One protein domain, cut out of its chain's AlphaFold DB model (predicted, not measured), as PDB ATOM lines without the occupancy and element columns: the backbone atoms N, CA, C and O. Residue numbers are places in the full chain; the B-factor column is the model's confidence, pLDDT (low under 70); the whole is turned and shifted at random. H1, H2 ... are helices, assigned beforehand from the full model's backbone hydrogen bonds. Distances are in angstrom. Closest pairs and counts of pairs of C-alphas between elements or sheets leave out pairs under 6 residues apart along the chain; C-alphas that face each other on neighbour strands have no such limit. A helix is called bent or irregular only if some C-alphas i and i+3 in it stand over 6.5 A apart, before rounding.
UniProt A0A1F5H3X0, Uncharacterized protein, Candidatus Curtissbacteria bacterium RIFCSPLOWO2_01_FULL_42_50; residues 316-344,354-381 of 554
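AT A GLANCE: This is residues 316 to 344 and 354 to 381 of the 554 residues of an uncharacterized protein of Candidatus Curtissbacteria bacterium RIFCSPLOWO2_01_FULL_42_50 (UniProt A0A1F5H3X0). Two long helices make a flat, open V: H1, bent along its length, and H2 come near each other at the cut and splay apart toward the free ends. The printed part has 57 residues with two named helices, H1 then H2, and no named strand, all helix. It is extended, with a radius of gyration of the C-alphas of 16.1 A and spans of 48 by 37 by 7 A.

HOW THE PARTS SIT: H1, residues 317 to 342, was assigned as one helix by its hydrogen bonds but is bent, with C-alphas 327 and 330 6.6 A apart. Its arms H1a, residues 317 to 327, and H1b, residues 330 to 342, stand at a steep tilt of 36 degrees, only just past shallow. H1b and H2, residues 354 to 381, are close but not clearly touching; their closest C-alphas, of Leu 341 and Ile 354, are 7.7 A apart. They run opposite ways at a shallow tilt of 22 degrees. H1a and H2 are apart. Every O i to N i+4 pair is within hydrogen-bond range in H1b, 6 of 7 in H1a and 23 of 24 in H2.

IN THESE COORDINATES: H1a begins at C-alpha 317 (83.109, 106.375, 95.332) and is 15.1 A long; H1b is 18.1 A. H2, 40.3 A, ends at C-alpha 381 (111.116, 104.443, 117.468).

THE WHOLE: The C-alphas of Gly 343 and Leu 381, the two farthest apart, are 47.9 A apart. Residues 345 to 353, in the link across the cut, are not printed; C-alphas 344 and 354 are 10.8 A apart. Residues 379 to 380 have pLDDT under 70.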
ATOM      1  N   ASN A 316      85.080 102.438  94.818       73.12
ATOM      2  CA  ASN A 316      84.765 102.983  96.141       73.12
ATOM      3  C   ASN A 316      84.557 104.507  96.050       73.12
ATOM      4  O   ASN A 316      85.496 105.267  96.320       73.12
ATOM      5  N   PRO A 317      83.341 104.982  95.722       73.06
ATOM      6  CA  PRO A 317      83.109 106.375  95.332       73.06
ATOM      7  C   PRO A 317      83.483 107.372  96.435       73.06
ATOM      8  O   PRO A 317      84.118 108.385  96.160       73.06
ATOM      9  N   LYS A 318      83.212 107.050  97.711       73.94
ATOM     10  CA  LYS A 318      83.569 107.920  98.848       73.94
ATOM     11  C   LYS A 318      85.078 108.155  98.961       73.94
ATOM     12  O   LYS A 318      85.499 109.279  99.189       73.94
ATOM     13  N   LYS A 319      85.903 107.116  98.777       71.38
ATOM     14  CA  LYS A 319      87.373 107.234  98.849       71.38
ATOM     15  C   LYS A 319      87.937 107.871  97.578       71.38
ATOM     16  O   LYS A 319      88.831 108.702  97.671       71.38
ATOM     17  N   GLY A 320      87.385 107.527  96.411       72.69
ATOM     18  CA  GLY A 320      87.773 108.108  95.122       72.69
ATOM     19  C   GLY A 320      87.568 109.623  95.049       72.69
ATOM     20  O   GLY A 320      88.450 110.322  94.558       72.69
ATOM     21  N   ILE A 321      86.463 110.138  95.608       78.06
ATOM     22  CA  ILE A 321      86.200 111.584  95.695       78.06
ATOM     23  C   ILE A 321      87.284 112.283  96.521       78.06
ATOM     24  O   ILE A 321      87.834 113.274  96.056       78.06
ATOM     25  N   TRP A 322      87.654 111.751  97.691       77.44
ATOM     26  CA  TRP A 322      88.725 112.342  98.503       77.44
ATOM     27  C   TRP A 322      90.058 112.398  97.752       77.44
ATOM     28  O   TRP A 322      90.705 113.437  97.769       77.44
ATOM     29  N   TYR A 323      90.451 111.344  97.032       73.81
ATOM     30  CA  TYR A 323      91.689 111.368  96.238       73.81
ATOM     31  C   TYR A 323      91.647 112.370  95.080       73.81
ATOM     32  O   TYR A 323      92.656 113.011  94.795       73.81
ATOM     33  N   LEU A 324      90.491 112.539  94.434       76.75
ATOM     34  CA  LEU A 324      90.309 113.541  93.385       76.75
ATOM     35  C   LEU A 324      90.367 114.958  93.971       76.75
ATOM     36  O   LEU A 324      91.054 115.815  93.423       76.75
ATOM     37  N   VAL A 325      89.730 115.186  95.123       79.69
ATOM     38  CA  VAL A 325      89.811 116.455  95.859       79.69
ATOM     39  C   VAL A 325      91.257 116.751  96.255       79.69
ATOM     40  O   VAL A 325      91.749 117.820  95.922       79.69
ATOM     41  N   PHE A 326      91.977 115.810  96.873       77.88
ATOM     42  CA  PHE A 326      93.386 115.992  97.251       77.88
ATOM     43  C   PHE A 326      94.323 116.169  96.049       77.88
ATOM     44  O   PHE A 326      95.322 116.871  96.170       77.88
ATOM     45  N   GLY A 327      94.011 115.572  94.895       77.88
ATOM     46  CA  GLY A 327      94.779 115.756  93.660       77.88
ATOM     47  C   GLY A 327      94.542 117.112  92.989       77.88
ATOM     48  O   GLY A 327      95.479 117.708  92.463       77.88
ATOM     49  N   ILE A 328      93.308 117.626  93.030       80.50
ATOM     50  CA  ILE A 328      92.940 118.920  92.429       80.50
ATOM     51  C   ILE A 328      93.255 120.092  93.364       80.50
ATOM     52  O   ILE A 328      93.593 121.172  92.884       80.50
ATOM     53  N   LEU A 329      93.205 119.892  94.683       83.12
ATOM     54  CA  LEU A 329      93.506 120.909  95.694       83.12
ATOM     55  C   LEU A 329      94.822 121.671  95.424       83.12
ATOM     56  O   LEU A 329      94.766 122.897  95.387       83.12
ATOM     57  N   PRO A 330      95.987 121.029  95.185       80.31
ATOM     58  CA  PRO A 330      97.227 121.759  94.920       80.31
ATOM     59  C   PRO A 330      97.182 122.554  93.610       80.31
ATOM     60  O   PRO A 330      97.710 123.660  93.567       80.31
ATOM     61  N   LEU A 331      96.509 122.050  92.568       82.00
ATOM     62  CA  LEU A 331      96.319 122.790  91.313       82.00
ATOM     63  C   LEU A 331      95.407 124.005  91.513       82.00
ATOM     64  O   LEU A 331      95.664 125.070  90.958       82.00
ATOM     65  N   PHE A 332      94.370 123.864  92.337       85.31
ATOM     66  CA  PHE A 332      93.460 124.949  92.679       85.31
ATOM     67  C   PHE A 332      94.138 126.015  93.549       85.31
ATOM     68  O   PHE A 332      94.013 127.203  93.270       85.31
ATOM     69  N   VAL A 333      94.917 125.607  94.556       85.00
ATOM     70  CA  VAL A 333      95.725 126.520  95.380       85.00
ATOM     71  C   VAL A 333      96.765 127.240  94.522       85.00
ATOM     72  O   VAL A 333      96.915 128.452  94.643       85.00
ATOM     73  N   PHE A 334      97.429 126.533  93.605       83.31
ATOM     74  CA  PHE A 334      98.370 127.135  92.660       83.31
ATOM     75  C   PHE A 334      97.684 128.136  91.721       83.31
ATOM     76  O   PHE A 334      98.200 129.228  91.499       83.31
ATOM     77  N   PHE A 335      96.488 127.812  91.228       85.44
ATOM     78  CA  PHE A 335      95.681 128.731  90.427       85.44
ATOM     79  C   PHE A 335      95.275 129.986  91.215       85.44
ATOM     80  O   PHE A 335      95.410 131.098  90.705       85.44
ATOM     81  N   LEU A 336      94.826 129.836  92.467       84.69
ATOM     82  CA  LEU A 336      94.516 130.965  93.350       84.69
ATOM     83  C   LEU A 336      95.751 131.830  93.621       84.69
ATOM     84  O   LEU A 336      95.652 133.054  93.621       84.69
ATOM     85  N   TRP A 337      96.911 131.204  93.804       82.94
ATOM     86  CA  TRP A 337      98.180 131.887  94.030       82.94
ATOM     87  C   TRP A 337      98.644 132.680  92.801       82.94
ATOM     88  O   TRP A 337      98.999 133.849  92.918       82.94
ATOM     89  N   ILE A 338      98.536 132.097  91.603       81.75
ATOM     90  CA  ILE A 338      98.771 132.795  90.330       81.75
ATOM     91  C   ILE A 338      97.805 133.973  90.175       81.75
ATOM     92  O   ILE A 338      98.226 135.082  89.849       81.75
ATOM     93  N   ARG A 339      96.513 133.766  90.451       82.50
ATOM     94  CA  ARG A 339      95.501 134.826  90.374       82.50
ATOM     95  C   ARG A 339      95.792 135.971  91.348       82.50
ATOM     96  O   ARG A 339      95.589 137.123  90.980       82.50
ATOM     97  N   LEU A 340      96.279 135.669  92.552       82.69
ATOM     98  CA  LEU A 340      96.700 136.667  93.539       82.69
ATOM     99  C   LEU A 340      97.886 137.501  93.029       82.69
ATOM    100  O   LEU A 340      97.885 138.719  93.183       82.69
ATOM    101  N   LEU A 341      98.860 136.860  92.375       77.38
ATOM    102  CA  LEU A 341     100.015 137.541  91.781       77.38
ATOM    103  C   LEU A 341      99.627 138.427  90.585       77.38
ATOM    104  O   LEU A 341     100.143 139.533  90.458       77.38
ATOM    105  N   LEU A 342      98.708 137.968  89.731       78.00
ATOM    106  CA  LEU A 342      98.240 138.705  88.546       78.00
ATOM    107  C   LEU A 342      97.227 139.816  88.867       78.00
ATOM    108  O   LEU A 342      97.137 140.785  88.122       78.00
ATOM    109  N   GLY A 343      96.455 139.684  89.950       74.19
ATOM    110  CA  GLY A 343      95.454 140.670  90.384       74.19
ATOM    111  C   GLY A 343      96.014 141.813  91.237       74.19
ATOM    112  O   GLY A 343      95.256 142.659  91.709       74.19
ATOM    113  N   ALA A 344      97.323 141.826  91.469       71.44
ATOM    114  CA  ALA A 344      98.006 142.813  92.286       71.44
ATOM    115  C   ALA A 344      98.115 144.163  91.557       71.44
ATOM    116  O   ALA A 344      98.715 144.251  90.486       71.44
ATOM    117  N   ILE A 354     106.137 138.512  95.443       82.38
ATOM    118  CA  ILE A 354     107.104 137.591  94.826       82.38
ATOM    119  C   ILE A 354     108.129 137.117  95.863       82.38
ATOM    120  O   ILE A 354     108.391 135.920  95.959       82.38
ATOM    121  N   PHE A 355     108.670 138.011  96.694       85.12
ATOM    122  CA  PHE A 355     109.606 137.603  97.745       85.12
ATOM    123  C   PHE A 355     108.951 136.717  98.811       85.12
ATOM    124  O   PHE A 355     109.522 135.689  99.175       85.12
ATOM    125  N   ALA A 356     107.734 137.044  99.255       86.62
ATOM    126  CA  ALA A 356     106.970 136.196 100.173       86.62
ATOM    127  C   ALA A 356     106.666 134.818  99.558       86.62
ATOM    128  O   ALA A 356     106.764 133.792 100.228       86.62
ATOM    129  N   SER A 357     106.362 134.796  98.260       84.25
ATOM    130  CA  SER A 357     106.144 133.589  97.463       84.25
ATOM    131  C   SER A 357     107.377 132.689  97.422       84.25
ATOM    132  O   SER A 357     107.271 131.490  97.668       84.25
ATOM    133  N   VAL A 358     108.555 133.261  97.170       86.94
ATOM    134  CA  VAL A 358     109.830 132.534  97.176       86.94
ATOM    135  C   VAL A 358     110.165 132.027  98.582       86.94
ATOM    136  O   VAL A 358     110.520 130.864  98.750       86.94
ATOM    137  N   ALA A 359     109.998 132.855  99.614       91.81
ATOM    138  CA  ALA A 359     110.249 132.437 100.993       91.81
ATOM    139  C   ALA A 359     109.345 131.262 101.412       91.81
ATOM    140  O   ALA A 359     109.818 130.295 102.011       91.81
ATOM    141  N   LEU A 360     108.058 131.308 101.051       87.81
ATOM    142  CA  LEU A 360     107.098 130.251 101.364       87.81
ATOM    143  C   LEU A 360     107.409 128.944 100.618       87.81
ATOM    144  O   LEU A 360     107.310 127.874 101.216       87.81
ATOM    145  N   THR A 361     107.810 129.003  99.343       86.12
ATOM    146  CA  THR A 361     108.153 127.795  98.572       86.12
ATOM    147  C   THR A 361     109.416 127.124  99.099       86.12
ATOM    148  O   THR A 361     109.413 125.906  99.296       86.12
ATOM    149  N   PHE A 362     110.466 127.892  99.409       90.44
ATOM    150  CA  PHE A 362     111.675 127.349 100.037       90.44
ATOM    151  C   PHE A 362     111.388 126.796 101.438       90.44
ATOM    152  O   PHE A 362     111.821 125.686 101.752       90.44
ATOM    153  N   GLY A 363     110.609 127.509 102.258       91.81
ATOM    154  CA  GLY A 363     110.196 127.037 103.583       91.81
ATOM    155  C   GLY A 363     109.420 125.719 103.522       91.81
ATOM    156  O   GLY A 363     109.729 124.783 104.260       91.81
ATOM    157  N   LEU A 364     108.471 125.600 102.588       87.06
ATOM    158  CA  LEU A 364     107.711 124.370 102.366       87.06
ATOM    159  C   LEU A 364     108.608 123.221 101.883       87.06
ATOM    160  O   LEU A 364     108.452 122.088 102.339       87.06
ATOM    161  N   PHE A 365     109.566 123.499 100.996       85.56
ATOM    162  CA  PHE A 365     110.507 122.494 100.503       85.56
ATOM    163  C   PHE A 365     111.385 121.931 101.629       85.56
ATOM    164  O   PHE A 365     111.463 120.712 101.796       85.56
ATOM    165  N   PHE A 366     111.983 122.799 102.453       87.06
ATOM    166  CA  PHE A 366     112.774 122.366 103.608       87.06
ATOM    167  C   PHE A 366     111.922 121.654 104.658       87.06
ATOM    168  O   PHE A 366     112.368 120.660 105.234       87.06
ATOM    169  N   PHE A 367     110.681 122.097 104.870       87.25
ATOM    170  CA  PHE A 367     109.751 121.419 105.765       87.25
ATOM    171  C   PHE A 367     109.461 119.988 105.294       87.25
ATOM    172  O   PHE A 367     109.669 119.054 106.067       87.25
ATOM    173  N   ILE A 368     109.080 119.786 104.027       83.38
ATOM    174  CA  ILE A 368     108.816 118.449 103.461       83.38
ATOM    175  C   ILE A 368     110.075 117.573 103.516       83.38
ATOM    176  O   ILE A 368     110.002 116.399 103.887       83.38
ATOM    177  N   TYR A 369     111.237 118.145 103.193       80.75
ATOM    178  CA  TYR A 369     112.515 117.450 103.297       80.75
ATOM    179  C   TYR A 369     112.784 116.985 104.734       80.75
ATOM    180  O   TYR A 369     113.078 115.811 104.948       80.75
ATOM    181  N   SER A 370     112.604 117.860 105.727       86.88
ATOM    182  CA  SER A 370     112.789 117.523 107.144       86.88
ATOM    183  C   SER A 370     111.747 116.521 107.659       86.88
ATOM    184  O   SER A 370     112.081 115.614 108.420       86.88
ATOM    185  N   MET A 371     110.501 116.607 107.181       82.62
ATOM    186  CA  MET A 371     109.401 115.717 107.558       82.62
ATOM    187  C   MET A 371     109.719 114.259 107.224       82.62
ATOM    188  O   MET A 371     109.386 113.369 108.006       82.62
ATOM    189  N   LYS A 372     110.442 114.004 106.123       79.44
ATOM    190  CA  LYS A 372     110.963 112.666 105.804       79.44
ATOM    191  C   LYS A 372     111.812 112.110 106.951       79.44
ATOM    192  O   LYS A 372     111.584 110.978 107.369       79.44
ATOM    193  N   TYR A 373     112.747 112.899 107.479       75.19
ATOM    194  CA  TYR A 373     113.633 112.469 108.564       75.19
ATOM    195  C   TYR A 373     112.861 112.242 109.867       75.19
ATOM    196  O   TYR A 373     113.021 111.195 110.496       75.19
ATOM    197  N   TYR A 374     111.943 113.142 110.224       82.00
ATOM    198  CA  TYR A 374     111.111 112.973 111.421       82.00
ATOM    199  C   TYR A 374     110.205 111.738 111.346       82.00
ATOM    200  O   TYR A 374     110.097 111.002 112.325       82.00
ATOM    201  N   ILE A 375     109.612 111.446 110.181       76.88
ATOM    202  CA  ILE A 375     108.807 110.232 109.977       76.88
ATOM    203  C   ILE A 375     109.676 108.981 110.096       76.88
ATOM    204  O   ILE A 375     109.255 108.017 110.734       76.88
ATOM    205  N   THR A 376     110.888 108.978 109.528       74.06
ATOM    206  CA  THR A 376     111.792 107.826 109.665       74.06
ATOM    207  C   THR A 376     112.201 107.588 111.114       74.06
ATOM    208  O   THR A 376     112.174 106.448 111.564       74.06
ATOM    209  N   VAL A 377     112.483 108.648 111.878       75.69
ATOM    210  CA  VAL A 377     112.820 108.544 113.305       75.69
ATOM    211  C   VAL A 377     111.629 108.023 114.110       75.69
ATOM    212  O   VAL A 377     111.787 107.084 114.886       75.69
ATOM    213  N   LEU A 378     110.422 108.550 113.878       74.00
ATOM    214  CA  LEU A 378     109.198 108.055 114.516       74.00
ATOM    215  C   LEU A 378     108.904 106.593 114.161       74.00
ATOM    216  O   LEU A 378     108.473 105.826 115.019       74.00
ATOM    217  N   MET A 379     109.151 106.186 112.915       66.56
ATOM    218  CA  MET A 379     108.963 104.805 112.473       66.56
ATOM    219  C   MET A 379     109.968 103.863 113.138       66.56
ATOM    220  O   MET A 379     109.564 102.804 113.607       66.56
ATOM    221  N   VAL A 380     111.243 104.256 113.230       69.38
ATOM    222  CA  VAL A 380     112.289 103.486 113.923       69.38
ATOM    223  C   VAL A 380     111.978 103.365 115.415       69.38
ATOM    224  O   VAL A 380     112.034 102.263 115.953       69.38
ATOM    225  N   LEU A 381     111.561 104.454 116.069       71.50
ATOM    226  CA  LEU A 381     111.116 104.443 117.468       71.50
ATOM    227  C   LEU A 381     109.902 103.531 117.682       71.50
ATOM    228  O   LEU A 381     109.855 102.786 118.658       71.50
TER     229      LEU A 381